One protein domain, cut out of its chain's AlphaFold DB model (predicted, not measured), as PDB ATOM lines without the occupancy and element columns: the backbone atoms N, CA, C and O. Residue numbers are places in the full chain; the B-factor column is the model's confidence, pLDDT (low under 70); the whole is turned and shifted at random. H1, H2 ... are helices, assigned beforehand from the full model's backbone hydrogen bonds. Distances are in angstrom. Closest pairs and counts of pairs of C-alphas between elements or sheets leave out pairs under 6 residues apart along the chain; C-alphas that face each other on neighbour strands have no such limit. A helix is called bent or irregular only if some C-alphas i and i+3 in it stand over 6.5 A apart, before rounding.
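What this domain is: This is residues 209 to 314 of the 522 residues of an uncharacterized protein of Hyaloscypha hepaticicola (UniProt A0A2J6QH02). A loose rod: H2, H3 and arm H5b pack together as its core, H1 runs out at one end with residues 209 to 214 sticking out, and H4 turns the chain at the other. The 106 printed residues hold six named helices, H1 to H6, all helix, radius of gyration of the C-alphas 17.1 A, spans 61 by 29 by 23 A.

Where its parts are: From C-alpha 209 at (-439.048, 251.080, 43.080), H1 runs 35.0 A to residue 232. Then find H2, residues 242 to 251; H3, 256 to 274, 27.2 A; H4, 276 to 279. H5, 282 to 302, one helix by its hydrogen bonds, is bent: C-alphas 292 and 295 are 7.1 A apart, between arms H5a, 282 to 292, and H5b, 295 to 302. H6, 309 to 313, is only just irregular: C-alphas 309 and 312 are 6.6 A apart.

How they stand to each other: H1, with residues 224 to 229 alone, touches H2, closest C-alphas Ala 228 and Ile 247, 6.9 A. H2 touches H5b at a shallow tilt of 26 degrees, closest C-alphas Ala 244 and Met 296, 5.1 A. Every O i to N i+4 pair is within hydrogen-bond range in H1, H2, H3, H5a and H5b; H6 has 0 of 1, and 1 of 2 O i to N i+3 pairs.

The domain as a whole: The printed part has no cut, no long link and no residue under 70.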
ATOM      1  N   GLN A 209    -440.042 250.021  43.229       73.75
ATOM      2  CA  GLN A 209    -439.048 251.080  43.080       73.75
ATOM      3  C   GLN A 209    -439.710 252.451  42.859       73.75
ATOM      4  O   GLN A 209    -439.373 253.424  43.538       73.75
ATOM      5  N   ALA A 210    -440.703 252.532  41.966       76.19
ATOM      6  CA  ALA A 210    -441.450 253.763  41.712       76.19
ATOM      7  C   ALA A 210    -442.222 254.249  42.952       76.19
ATOM      8  O   ALA A 210    -442.294 255.454  43.217       76.19
ATOM      9  N   GLN A 211    -442.783 253.326  43.739       78.00
ATOM     10  CA  GLN A 211    -443.476 253.653  44.982       78.00
ATOM     11  C   GLN A 211    -442.523 254.211  46.046       78.00
ATOM     12  O   GLN A 211    -442.836 255.240  46.648       78.00
ATOM     13  N   ARG A 212    -441.352 253.592  46.242       77.38
ATOM     14  CA  ARG A 212    -440.323 254.089  47.172       77.38
ATOM     15  C   ARG A 212    -439.824 255.474  46.787       77.38
ATOM     16  O   ARG A 212    -439.774 256.369  47.627       77.38
ATOM     17  N   GLU A 213    -439.541 255.684  45.507       81.19
ATOM     18  CA  GLU A 213    -439.094 256.982  44.998       81.19
ATOM     19  C   GLU A 213    -440.150 258.077  45.233       81.19
ATOM     20  O   GLU A 213    -439.831 259.197  45.638       81.19
ATOM     21  N   ARG A 214    -441.437 257.750  45.072       81.69
ATOM     22  CA  ARG A 214    -442.533 258.677  45.389       81.69
ATOM     23  C   ARG A 214    -442.569 259.055  46.872       81.69
ATOM     24  O   ARG A 214    -442.845 260.213  47.185       81.69
ATOM     25  N   ILE A 215    -442.327 258.106  47.775       79.19
ATOM     26  CA  ILE A 215    -442.291 258.356  49.224       79.19
ATOM     27  C   ILE A 215    -441.091 259.239  49.574       79.19
ATOM     28  O   ILE A 215    -441.260 260.257  50.244       79.19
ATOM     29  N   ARG A 216    -439.912 258.925  49.028       82.81
ATOM     30  CA  ARG A 216    -438.683 259.697  49.234       82.81
ATOM     31  C   ARG A 216    -438.837 261.162  48.829       82.81
ATOM     32  O   ARG A 216    -438.453 262.052  49.579       82.81
ATOM     33  N   ARG A 217    -439.474 261.432  47.685       84.06
ATOM     34  CA  ARG A 217    -439.765 262.811  47.247       84.06
ATOM     35  C   ARG A 217    -440.626 263.577  48.244       84.06
ATOM     36  O   ARG A 217    -440.386 264.758  48.465       84.06
ATOM     37  N   ARG A 218    -441.609 262.911  48.851       83.81
ATOM     38  CA  ARG A 218    -442.484 263.528  49.855       83.81
ATOM     39  C   ARG A 218    -441.743 263.834  51.154       83.81
ATOM     40  O   ARG A 218    -441.962 264.898  51.718       83.81
ATOM     41  N   TRP A 219    -440.839 262.961  51.595       85.12
ATOM     42  CA  TRP A 219    -439.969 263.247  52.741       85.12
ATOM     43  C   TRP A 219    -439.001 264.390  52.474       85.12
ATOM     44  O   TRP A 219    -438.851 265.262  53.322       85.12
ATOM     45  N   ASN A 220    -438.411 264.443  51.279       84.88
ATOM     46  CA  ASN A 220    -437.568 265.570  50.892       84.88
ATOM     47  C   ASN A 220    -438.364 266.883  50.916       84.88
ATOM     48  O   ASN A 220    -437.879 267.879  51.440       84.88
ATOM     49  N   ALA A 221    -439.599 266.884  50.404       86.50
ATOM     50  CA  ALA A 221    -440.471 268.055  50.454       86.50
ATOM     51  C   ALA A 221    -440.826 268.463  51.896       86.50
ATOM     52  O   ALA A 221    -440.740 269.645  52.230       86.50
ATOM     53  N   GLU A 222    -441.155 267.502  52.766       88.69
ATOM     54  CA  GLU A 222    -441.387 267.742  54.196       88.69
ATOM     55  C   GLU A 222    -440.157 268.373  54.866       88.69
ATOM     56  O   GLU A 222    -440.278 269.405  55.524       88.69
ATOM     57  N   ALA A 223    -438.964 267.814  54.646       84.94
ATOM     58  CA  ALA A 223    -437.715 268.337  55.197       84.94
ATOM     59  C   ALA A 223    -437.433 269.773  54.721       84.94
ATOM     60  O   ALA A 223    -437.036 270.628  55.516       84.94
ATOM     61  N   THR A 224    -437.690 270.068  53.444       86.75
ATOM     62  CA  THR A 224    -437.577 271.424  52.889       86.75
ATOM     63  C   THR A 224    -438.549 272.388  53.573       86.75
ATOM     64  O   THR A 224    -438.145 273.488  53.949       86.75
ATOM     65  N   ILE A 225    -439.799 271.974  53.821       89.62
ATOM     66  CA  ILE A 225    -440.783 272.780  54.561       89.62
ATOM     67  C   ILE A 225    -440.300 273.055  55.987       89.62
ATOM     68  O   ILE A 225    -440.354 274.198  56.438       89.62
ATOM     69  N   VAL A 226    -439.778 272.052  56.697       87.06
ATOM     70  CA  VAL A 226    -439.278 272.251  58.066       87.06
ATOM     71  C   VAL A 226    -438.096 273.223  58.097       87.06
ATOM     72  O   VAL A 226    -438.059 274.130  58.935       87.06
ATOM     73  N   ARG A 227    -437.151 273.090  57.159       85.38
ATOM     74  CA  ARG A 227    -436.028 274.029  57.000       85.38
ATOM     75  C   ARG A 227    -436.527 275.450  56.717       85.38
ATOM     76  O   ARG A 227    -436.024 276.389  57.331       85.38
ATOM     77  N   ALA A 228    -437.535 275.607  55.856       89.31
ATOM     78  CA  ALA A 228    -438.136 276.903  55.558       89.31
ATOM     79  C   ALA A 228    -438.798 277.523  56.799       89.31
ATOM     80  O   ALA A 228    -438.467 278.655  57.145       89.31
ATOM     81  N   ILE A 229    -439.638 276.769  57.526       88.88
ATOM     82  CA  ILE A 229    -440.302 277.223  58.764       88.88
ATOM     83  C   ILE A 229    -439.273 277.681  59.810       88.88
ATOM     84  O   ILE A 229    -439.455 278.697  60.475       88.88
ATOM     85  N   ARG A 230    -438.153 276.969  59.945       85.31
ATOM     86  CA  ARG A 230    -437.076 277.354  60.869       85.31
ATOM     87  C   ARG A 230    -436.326 278.603  60.447       85.31
ATOM     88  O   ARG A 230    -435.888 279.363  61.304       85.31
ATOM     89  N   ALA A 231    -436.139 278.795  59.150       87.31
ATOM     90  CA  ALA A 231    -435.439 279.959  58.639       87.31
ATOM     91  C   ALA A 231    -436.268 281.242  58.772       87.31
ATOM     92  O   ALA A 231    -435.692 282.314  58.971       87.31
ATOM     93  N   ILE A 232    -437.599 281.134  58.684       89.81
ATOM     94  CA  ILE A 232    -438.524 282.257  58.899       89.81
ATOM     95  C   ILE A 232    -438.836 282.519  60.374       89.81
ATOM     96  O   ILE A 232    -439.313 283.603  60.699       89.81
ATOM     97  N   ALA A 233    -438.568 281.559  61.262       87.12
ATOM     98  CA  ALA A 233    -438.753 281.737  62.696       87.12
ATOM     99  C   ALA A 233    -437.981 282.964  63.216       87.12
ATOM    100  O   ALA A 233    -436.840 283.226  62.821       87.12
ATOM    101  N   ASP A 234    -438.625 283.713  64.108       84.06
ATOM    102  CA  ASP A 234    -438.170 284.980  64.688       84.06
ATOM    103  C   ASP A 234    -437.907 286.100  63.666       84.06
ATOM    104  O   ASP A 234    -437.239 287.089  63.986       84.06
ATOM    105  N   ARG A 235    -438.394 285.959  62.426       89.06
ATOM    106  CA  ARG A 235    -438.402 287.054  61.454       89.06
ATOM    107  C   ARG A 235    -439.674 287.885  61.583       89.06
ATOM    108  O   ARG A 235    -440.675 287.473  62.158       89.06
ATOM    109  N   VAL A 236    -439.624 289.075  61.010       88.25
ATOM    110  CA  VAL A 236    -440.681 290.074  61.028       88.25
ATOM    111  C   VAL A 236    -441.040 290.419  59.590       88.25
ATOM    112  O   VAL A 236    -440.168 290.651  58.746       88.25
ATOM    113  N   SER A 237    -442.341 290.468  59.325       86.38
ATOM    114  CA  SER A 237    -442.897 291.011  58.093       86.38
ATOM    115  C   SER A 237    -443.665 292.291  58.394       86.38
ATOM    116  O   SER A 237    -444.324 292.392  59.428       86.38
ATOM    117  N   THR A 238    -443.597 293.260  57.481       78.88
ATOM    118  CA  THR A 238    -444.431 294.468  57.541       78.88
ATOM    119  C   THR A 238    -445.895 294.126  57.273       78.88
ATOM    120  O   THR A 238    -446.784 294.669  57.923       78.88
ATOM    121  N   PHE A 239    -446.140 293.206  56.338       78.56
ATOM    122  CA  PHE A 239    -447.474 292.762  55.957       78.56
ATOM    123  C   PHE A 239    -447.622 291.276  56.263       78.56
ATOM    124  O   PHE A 239    -446.810 290.455  55.833       78.56
ATOM    125  N   GLN A 240    -448.665 290.916  57.010       72.31
ATOM    126  CA  GLN A 240    -448.927 289.518  57.357       72.31
ATOM    127  C   GLN A 240    -449.204 288.665  56.109       72.31
ATOM    128  O   GLN A 240    -448.823 287.500  56.050       72.31
ATOM    129  N   SER A 241    -449.808 289.269  55.085       77.00
ATOM    130  CA  SER A 241    -450.085 288.632  53.801       77.00
ATOM    131  C   SER A 241    -448.818 288.167  53.072       77.00
ATOM    132  O   SER A 241    -448.883 287.181  52.337       77.00
ATOM    133  N   ASP A 242    -447.670 288.817  53.289       87.12
ATOM    134  CA  ASP A 242    -446.394 288.469  52.644       87.12
ATOM    135  C   ASP A 242    -445.807 287.153  53.151       87.12
ATOM    136  O   ASP A 242    -444.977 286.550  52.473       87.12
ATOM    137  N   GLU A 243    -446.232 286.687  54.329       92.19
ATOM    138  CA  GLU A 243    -445.691 285.472  54.928       92.19
ATOM    139  C   GLU A 243    -445.885 284.259  54.016       92.19
ATOM    140  O   GLU A 243    -444.924 283.562  53.681       92.19
ATOM    141  N   ALA A 244    -447.119 284.058  53.551       93.50
ATOM    142  CA  ALA A 244    -447.461 282.949  52.673       93.50
ATOM    143  C   ALA A 244    -446.712 283.024  51.335       93.50
ATOM    144  O   ALA A 244    -446.196 282.014  50.855       93.50
ATOM    145  N   LEU A 245    -446.601 284.228  50.763       92.19
ATOM    146  CA  LEU A 245    -445.886 284.462  49.509       92.19
ATOM    147  C   LEU A 245    -444.386 284.182  49.655       92.19
ATOM    148  O   LEU A 245    -443.798 283.522  48.800       92.19
ATOM    149  N   CYS A 246    -443.763 284.638  50.742       91.75
ATOM    150  CA  CYS A 246    -442.343 284.413  50.978       91.75
ATOM    151  C   CYS A 246    -442.030 282.921  51.137       91.75
ATOM    152  O   CYS A 246    -441.090 282.426  50.514       91.75
ATOM    153  N   ILE A 247    -442.845 282.191  51.910       92.19
ATOM    154  CA  ILE A 247    -442.703 280.736  52.054       92.19
ATOM    155  C   ILE A 247    -442.881 280.049  50.700       92.19
ATOM    156  O   ILE A 247    -442.074 279.195  50.338       92.19
ATOM    157  N   ALA A 248    -443.893 280.441  49.926       92.81
ATOM    158  CA  ALA A 248    -444.149 279.853  48.620       92.81
ATOM    159  C   ALA A 248    -442.968 280.034  47.649       92.81
ATOM    160  O   ALA A 248    -442.533 279.073  47.012       92.81
ATOM    161  N   LEU A 249    -442.390 281.239  47.600       90.25
ATOM    162  CA  LEU A 249    -441.201 281.542  46.799       90.25
ATOM    163  C   LEU A 249    -439.975 280.736  47.256       90.25
ATOM    164  O   LEU A 249    -439.259 280.184  46.421       90.25
ATOM    165  N   LEU A 250    -439.757 280.604  48.572       89.00
ATOM    166  CA  LEU A 250    -438.665 279.795  49.135       89.00
ATOM    167  C   LEU A 250    -438.782 278.314  48.763       89.00
ATOM    168  O   LEU A 250    -437.773 277.665  48.496       89.00
ATOM    169  N   LEU A 251    -440.008 277.792  48.741       89.38
ATOM    170  CA  LEU A 251    -440.299 276.402  48.391       89.38
ATOM    171  C   LEU A 251    -440.405 276.170  46.875       89.38
ATOM    172  O   LEU A 251    -440.465 275.020  46.444       89.38
ATOM    173  N   GLY A 252    -440.420 277.234  46.067       88.06
ATOM    174  CA  GLY A 252    -440.566 277.148  44.615       88.06
ATOM    175  C   GLY A 252    -441.928 276.616  44.158       88.06
ATOM    176  O   GLY A 252    -442.002 275.979  43.107       88.06
ATOM    177  N   VAL A 253    -442.989 276.831  44.943       90.38
ATOM    178  CA  VAL A 253    -444.368 276.486  44.550       90.38
ATOM    179  C   VAL A 253    -444.998 277.623  43.742       90.38
ATOM    180  O   VAL A 253    -444.530 278.761  43.790       90.38
ATOM    181  N   ASP A 254    -446.056 277.329  42.983       90.12
ATOM    182  CA  ASP A 254    -446.766 278.353  42.211       90.12
ATOM    183  C   ASP A 254    -447.422 279.389  43.138       90.12
ATOM    184  O   ASP A 254    -448.195 279.054  44.034       90.12
ATOM    185  N   VAL A 255    -447.100 280.661  42.915       91.81
ATOM    186  CA  VAL A 255    -447.546 281.797  43.732       91.81
ATOM    187  C   VAL A 255    -448.768 282.511  43.156       91.81
ATOM    188  O   VAL A 255    -449.283 283.436  43.783       91.81
ATOM    189  N   SER A 256    -449.246 282.112  41.974       91.88
ATOM    190  CA  SER A 256    -450.271 282.839  41.212       91.88
ATOM    191  C   SER A 256    -451.579 283.040  41.989       91.88
ATOM    192  O   SER A 256    -452.130 284.146  42.021       91.88
ATOM    193  N   GLU A 257    -452.053 281.996  42.675       93.81
ATOM    194  CA  GLU A 257    -453.264 282.058  43.506       93.81
ATOM    195  C   GLU A 257    -453.048 282.902  44.770       93.81
ATOM    196  O   GLU A 257    -453.904 283.709  45.131       93.81
ATOM    197  N   ILE A 258    -451.875 282.790  45.404       94.12
ATOM    198  CA  ILE A 258    -451.516 283.575  46.595       94.12
ATOM    199  C   ILE A 258    -451.507 285.068  46.256       94.12
ATOM    200  O   ILE A 258    -452.089 285.877  46.974       94.12
ATOM    201  N   ILE A 259    -450.885 285.437  45.134       91.56
ATOM    202  CA  ILE A 259    -450.819 286.825  44.665       91.56
ATOM    203  C   ILE A 259    -452.213 287.359  44.337       91.56
ATOM    204  O   ILE A 259    -452.507 288.517  44.632       91.56
ATOM    205  N   SER A 260    -453.075 286.534  43.743       92.31
ATOM    206  CA  SER A 260    -454.466 286.914  43.467       92.31
ATOM    207  C   SER A 260    -455.216 287.225  44.765       92.31
ATOM    208  O   SER A 260    -455.791 288.304  44.890       92.31
ATOM    209  N   ALA A 261    -455.100 286.362  45.779       93.50
ATOM    210  CA  ALA A 261    -455.710 286.590  47.089       93.50
ATOM    211  C   ALA A 261    -455.174 287.854  47.790       93.50
ATOM    212  O   ALA A 261    -455.938 288.619  48.378       93.50
ATOM    213  N   GLN A 262    -453.869 288.134  47.690       91.69
ATOM    214  CA  GLN A 262    -453.292 289.376  48.219       91.69
ATOM    215  C   GLN A 262    -453.847 290.629  47.525       91.69
ATOM    216  O   GLN A 262    -454.038 291.661  48.168       91.69
ATOM    217  N   GLN A 263    -454.099 290.563  46.214       89.69
ATOM    218  CA  GLN A 263    -454.671 291.682  45.464       89.69
ATOM    219  C   GLN A 263    -456.121 291.949  45.860       89.69
ATOM    220  O   GLN A 263    -456.503 293.110  45.983       89.69
ATOM    221  N   GLU A 264    -456.903 290.896  46.093       92.81
ATOM    222  CA  GLU A 264    -458.268 291.023  46.604       92.81
ATOM    223  C   GLU A 264    -458.288 291.688  47.984       92.81
ATOM    224  O   GLU A 264    -459.050 292.632  48.195       92.81
ATOM    225  N   LEU A 265    -457.398 291.272  48.892       91.94
ATOM    226  CA  LEU A 265    -457.250 291.913  50.200       91.94
ATOM    227  C   LEU A 265    -456.859 293.392  50.067       91.94
ATOM    228  O   LEU A 265    -457.469 294.247  50.701       91.94
ATOM    229  N   LYS A 266    -455.894 293.717  49.201       90.12
ATOM    230  CA  LYS A 266    -455.471 295.107  48.978       90.12
ATOM    231  C   LYS A 266    -456.601 295.974  48.413       90.12
ATOM    232  O   LYS A 266    -456.809 297.091  48.875       90.12
ATOM    233  N   ALA A 267    -457.356 295.463  47.439       91.31
ATOM    234  CA  ALA A 267    -458.512 296.164  46.881       91.31
ATOM    235  C   ALA A 267    -459.607 296.389  47.941       91.31
ATOM    236  O   ALA A 267    -460.256 297.436  47.963       91.31
ATOM    237  N   TRP A 268    -459.783 295.424  48.849       92.06
ATOM    238  CA  TRP A 268    -460.681 295.552  49.990       92.06
ATOM    239  C   TRP A 268    -460.236 296.657  50.957       92.06
ATOM    240  O   TRP A 268    -461.046 297.514  51.303       92.06
ATOM    241  N   GLU A 269    -458.954 296.699  51.328       91.06
ATOM    242  CA  GLU A 269    -458.377 297.744  52.190       91.06
ATOM    243  C   GLU A 269    -458.483 299.146  51.565       91.06
ATOM    244  O   GLU A 269    -458.779 300.125  52.254       91.06
ATOM    245  N   GLU A 270    -458.278 299.262  50.251       91.31
ATOM    246  CA  GLU A 270    -458.454 300.519  49.515       91.31
ATOM    247  C   GLU A 270    -459.917 300.990  49.538       91.31
ATOM    248  O   GLU A 270    -460.181 302.178  49.746       91.31
ATOM    249  N   SER A 271    -460.870 300.064  49.395       91.19
ATOM    250  CA  SER A 271    -462.305 300.354  49.489       91.19
ATOM    251  C   SER A 271    -462.726 300.750  50.909       91.19
ATOM    252  O   SER A 271    -463.425 301.750  51.083       91.19
ATOM    253  N   GLU A 272    -462.233 300.036  51.928       92.25
ATOM    254  CA  GLU A 272    -462.453 300.343  53.348       92.25
ATOM    255  C   GLU A 272    -461.935 301.743  53.695       92.25
ATOM    256  O   GLU A 272    -462.606 302.517  54.379       92.25
ATOM    257  N   LYS A 273    -460.762 302.111  53.168       91.50
ATOM    258  CA  LYS A 273    -460.181 303.443  53.357       91.50
ATOM    259  C   LYS A 273    -460.991 304.544  52.668       91.50
ATOM    260  O   LYS A 273    -461.054 305.657  53.189       91.50
ATOM    261  N   ALA A 274    -461.583 304.260  51.507       93.44
ATOM    262  CA  ALA A 274    -462.407 305.213  50.767       93.44
ATOM    263  C   ALA A 274    -463.799 305.410  51.396       93.44
ATOM    264  O   ALA A 274    -464.305 306.533  51.404       93.44
ATOM    265  N   HIS A 275    -464.394 304.350  51.951       92.44
ATOM    266  CA  HIS A 275    -465.768 304.351  52.468       92.44
ATOM    267  C   HIS A 275    -465.863 303.709  53.865       92.44
ATOM    268  O   HIS A 275    -466.536 302.697  54.038       92.44
ATOM    269  N   PRO A 276    -465.237 304.284  54.907       90.62
ATOM    270  CA  PRO A 276    -465.076 303.619  56.205       90.62
ATOM    271  C   PRO A 276    -466.389 303.303  56.939       90.62
ATOM    272  O   PRO A 276    -466.419 302.421  57.797       90.62
ATOM    273  N   ASP A 277    -467.480 304.014  56.643       91.12
ATOM    274  CA  ASP A 277    -468.776 303.786  57.291       91.12
ATOM    275  C   ASP A 277    -469.422 302.448  56.892       91.12
ATOM    276  O   ASP A 277    -470.070 301.817  57.733       91.12
ATOM    277  N   ASP A 278    -469.165 301.958  55.676       86.75
ATOM    278  CA  ASP A 278    -469.747 300.714  55.151       86.75
ATOM    279  C   ASP A 278    -469.147 299.454  55.812       86.75
ATOM    280  O   ASP A 278    -469.762 298.383  55.836       86.75
ATOM    281  N   PHE A 279    -467.969 299.586  56.430       88.56
ATOM    282  CA  PHE A 279    -467.167 298.474  56.954       88.56
ATOM    283  C   PHE A 279    -467.265 298.321  58.479       88.56
ATOM    284  O   PHE A 279    -466.641 297.443  59.073       88.56
ATOM    285  N   LYS A 280    -468.096 299.133  59.146       88.62
ATOM    286  CA  LYS A 280    -468.286 299.074  60.608       88.62
ATOM    287  C   LYS A 280    -469.105 297.870  61.079       88.62
ATOM    288  O   LYS A 280    -469.129 297.573  62.275       88.62
ATOM    289  N   CYS A 281    -469.821 297.195  60.179       90.25
ATOM    290  CA  CYS A 281    -470.695 296.091  60.559       90.25
ATOM    291  C   CYS A 281    -469.898 294.807  60.890       90.25
ATOM    292  O   CYS A 281    -468.845 294.559  60.299       90.25
ATOM    293  N   PRO A 282    -470.404 293.930  61.784       90.38
ATOM    294  CA  PRO A 282    -469.728 292.671  62.123       90.38
ATOM    295  C   PRO A 282    -469.430 291.785  60.907       90.38
ATOM    296  O   PRO A 282    -468.398 291.128  60.854       90.38
ATOM    297  N   ARG A 283    -470.310 291.818  59.900       89.75
ATOM    298  CA  ARG A 283    -470.148 291.058  58.661       89.75
ATOM    299  C   ARG A 283    -468.902 291.480  57.872       89.75
ATOM    300  O   ARG A 283    -468.164 290.608  57.432       89.75
ATOM    301  N   ALA A 284    -468.650 292.782  57.738       88.94
ATOM    302  CA  ALA A 284    -467.468 293.293  57.041       88.94
ATOM    303  C   ALA A 284    -466.169 292.888  57.759       88.94
ATOM    304  O   ALA A 284    -465.180 292.542  57.115       88.94
ATOM    305  N   ARG A 285    -466.190 292.839  59.099       87.81
ATOM    306  CA  ARG A 285    -465.071 292.322  59.899       87.81
ATOM    307  C   ARG A 285    -464.802 290.839  59.629       87.81
ATOM    308  O   ARG A 285    -463.645 290.454  59.486       87.81
ATOM    309  N   ASP A 286    -465.843 290.013  59.556       89.12
ATOM    310  CA  ASP A 286    -465.700 288.583  59.255       89.12
ATOM    311  C   ASP A 286    -465.216 288.342  57.816       89.12
ATOM    312  O   ASP A 286    -464.410 287.444  57.577       89.12
ATOM    313  N   GLU A 287    -465.684 289.143  56.855       90.75
ATOM    314  CA  GLU A 287    -465.218 289.112  55.462       90.75
ATOM    315  C   GLU A 287    -463.735 289.500  55.363       90.75
ATOM    316  O   GLU A 287    -462.956 288.775  54.742       90.75
ATOM    317  N   ARG A 288    -463.313 290.553  56.072       90.31
ATOM    318  CA  ARG A 288    -461.902 290.946  56.174       90.31
ATOM    319  C   ARG A 288    -461.024 289.825  56.733       90.31
ATOM    320  O   ARG A 288    -460.008 289.496  56.134       90.31
ATOM    321  N   LEU A 289    -461.433 289.195  57.837       88.56
ATOM    322  CA  LEU A 289    -460.673 288.096  58.447       88.56
ATOM    323  C   LEU A 289    -460.496 286.900  57.498       88.56
ATOM    324  O   LEU A 289    -459.466 286.229  57.547       88.56
ATOM    325  N   LYS A 290    -461.486 286.624  56.639       90.00
ATOM    326  CA  LYS A 290    -461.367 285.580  55.610       90.00
ATOM    327  C   LYS A 290    -460.304 285.951  54.580       90.00
ATOM    328  O   LYS A 290    -459.405 285.145  54.358       90.00
ATOM    329  N   LEU A 291    -460.371 287.166  54.031       91.62
ATOM    330  CA  LEU A 291    -459.400 287.670  53.055       91.62
ATOM    331  C   LEU A 291    -457.971 287.686  53.619       91.62
ATOM    332  O   LEU A 291    -457.041 287.273  52.936       91.62
ATOM    333  N   GLU A 292    -457.795 288.084  54.882       90.75
ATOM    334  CA  GLU A 292    -456.494 288.066  55.567       90.75
ATOM    335  C   GLU A 292    -455.926 286.643  55.718       90.75
ATOM    336  O   GLU A 292    -454.716 286.442  55.615       90.75
ATOM    337  N   SER A 293    -456.784 285.643  55.953       91.38
ATOM    338  CA  SER A 293    -456.353 284.247  56.119       91.38
ATOM    339  C   SER A 293    -456.073 283.521  54.800       91.38
ATOM    340  O   SER A 293    -455.259 282.596  54.776       91.38
ATOM    341  N   GLU A 294    -456.720 283.931  53.706       93.81
ATOM    342  CA  GLU A 294    -456.759 283.170  52.454       93.81
ATOM    343  C   GLU A 294    -455.373 282.872  51.851       93.81
ATOM    344  O   GLU A 294    -455.141 281.711  51.507       93.81
ATOM    345  N   PRO A 295    -454.402 283.813  51.802       94.94
ATOM    346  CA  PRO A 295    -453.059 283.520  51.291       94.94
ATOM    347  C   PRO A 295    -452.388 282.336  52.003       94.94
ATOM    348  O   PRO A 295    -451.787 281.472  51.362       94.94
ATOM    349  N   MET A 296    -452.529 282.263  53.331       94.12
ATOM    350  CA  MET A 296    -451.972 281.173  54.131       94.12
ATOM    351  C   MET A 296    -452.709 279.855  53.872       94.12
ATOM    352  O   MET A 296    -452.082 278.804  53.768       94.12
ATOM    353  N   LEU A 297    -454.036 279.891  53.722       94.38
ATOM    354  CA  LEU A 297    -454.821 278.694  53.409       94.38
ATOM    355  C   LEU A 297    -454.484 278.134  52.022       94.38
ATOM    356  O   LEU A 297    -454.368 276.918  51.874       94.38
ATOM    357  N   ILE A 298    -454.281 279.001  51.026       95.69
ATOM    358  CA  ILE A 298    -453.821 278.610  49.687       95.69
ATOM    359  C   ILE A 298    -452.452 277.936  49.779       95.69
ATOM    360  O   ILE A 298    -452.292 276.833  49.261       95.69
ATOM    361  N   LEU A 299    -451.492 278.528  50.502       95.50
ATOM    362  CA  LEU A 299    -450.188 277.899  50.733       95.50
ATOM    363  C   LEU A 299    -450.347 276.488  51.317       95.50
ATOM    364  O   LEU A 299    -449.779 275.539  50.788       95.50
ATOM    365  N   LEU A 300    -451.149 276.315  52.371       94.81
ATOM    366  CA  LEU A 300    -451.354 274.999  52.989       94.81
ATOM    367  C   LEU A 300    -451.957 273.977  52.013       94.81
ATOM    368  O   LEU A 300    -451.567 272.811  52.045       94.81
ATOM    369  N   ARG A 301    -452.864 274.405  51.124       95.00
ATOM    370  CA  ARG A 301    -453.416 273.558  50.051       95.00
ATOM    371  C   ARG A 301    -452.345 273.160  49.033       95.00
ATOM    372  O   ARG A 301    -452.301 271.999  48.639       95.00
ATOM    373  N   LEU A 302    -451.460 274.083  48.657       94.38
ATOM    374  CA  LEU A 302    -450.342 273.811  47.744       94.38
ATOM    375  C   LEU A 302    -449.308 272.841  48.339       94.38
ATOM    376  O   LEU A 302    -448.637 272.130  47.593       94.38
ATOM    377  N   LEU A 303    -449.190 272.777  49.669       93.19
ATOM    378  CA  LEU A 303    -448.266 271.881  50.375       93.19
ATOM    379  C   LEU A 303    -448.854 270.491  50.689       93.19
ATOM    380  O   LEU A 303    -448.190 269.684  51.350       93.19
ATOM    381  N   ASP A 304    -450.075 270.187  50.229       92.94
ATOM    382  CA  ASP A 304    -450.755 268.922  50.525       92.94
ATOM    383  C   ASP A 304    -449.878 267.688  50.227       92.94
ATOM    384  O   ASP A 304    -449.250 267.541  49.176       92.94
ATOM    385  N   GLY A 305    -449.834 266.765  51.189       89.81
ATOM    386  CA  GLY A 305    -449.063 265.526  51.113       89.81
ATOM    387  C   GLY A 305    -447.575 265.662  51.443       89.81
ATOM    388  O   GLY A 305    -446.865 264.658  51.349       89.81
ATOM    389  N   SER A 306    -447.124 266.859  51.832       91.25
ATOM    390  CA  SER A 306    -445.755 267.136  52.295       91.25
ATOM    391  C   SER A 306    -445.720 267.841  53.659       91.25
ATOM    392  O   SER A 306    -444.651 268.194  54.145       91.25
ATOM    393  N   ILE A 307    -446.876 268.053  54.299       92.56
ATOM    394  CA  ILE A 307    -446.969 268.821  55.545       92.56
ATOM    395  C   ILE A 307    -446.378 268.009  56.715       92.56
ATOM    396  O   ILE A 307    -446.824 266.880  56.962       92.56
ATOM    397  N   PRO A 308    -445.433 268.568  57.495       91.25
ATOM    398  CA  PRO A 308    -444.895 267.891  58.670       91.25
ATOM    399  C   PRO A 308    -445.992 267.613  59.713       91.25
ATOM    400  O   PRO A 308    -446.685 268.548  60.111       91.25
ATOM    401  N   PRO A 309    -446.163 266.377  60.222       89.44
ATOM    402  CA  PRO A 309    -447.180 266.065  61.236       89.44
ATOM    403  C   PRO A 309    -447.074 266.905  62.511       89.44
ATOM    404  O   PRO A 309    -448.090 267.249  63.111       89.44
ATOM    405  N   GLY A 310    -445.851 267.278  62.899       88.62
ATOM    406  CA  GLY A 310    -445.580 268.113  64.073       88.62
ATOM    407  C   GLY A 310    -446.050 269.562  63.944       88.62
ATOM    408  O   GLY A 310    -446.061 270.278  64.941       88.62
ATOM    409  N   ILE A 311    -446.493 270.003  62.758       90.06
ATOM    410  CA  ILE A 311    -447.012 271.363  62.534       90.06
ATOM    411  C   ILE A 311    -448.167 271.704  63.480       90.06
ATOM    412  O   ILE A 311    -448.297 272.841  63.928       90.06
ATOM    413  N   ILE A 312    -448.956 270.693  63.860       88.94
ATOM    414  CA  ILE A 312    -450.069 270.834  64.794       88.94
ATOM    415  C   ILE A 312    -449.586 271.207  66.196       88.94
ATOM    416  O   ILE A 312    -450.392 271.573  67.032       88.94
ATOM    417  N   LEU A 313    -448.310 271.071  66.538       87.06
ATOM    418  CA  LEU A 313    -447.800 271.387  67.875       87.06
ATOM    419  C   LEU A 313    -447.229 272.799  67.984       87.06
ATOM    420  O   LEU A 313    -446.863 273.207  69.089       87.06
ATOM    421  N   LEU A 314    -447.161 273.537  66.875       87.38
ATOM    422  CA  LEU A 314    -446.567 274.864  66.864       87.38
ATOM    423  C   LEU A 314    -447.283 275.827  67.840       87.38
ATOM    424  O   LEU A 314    -448.475 275.670  68.147       87.38
TER     425      LEU A 314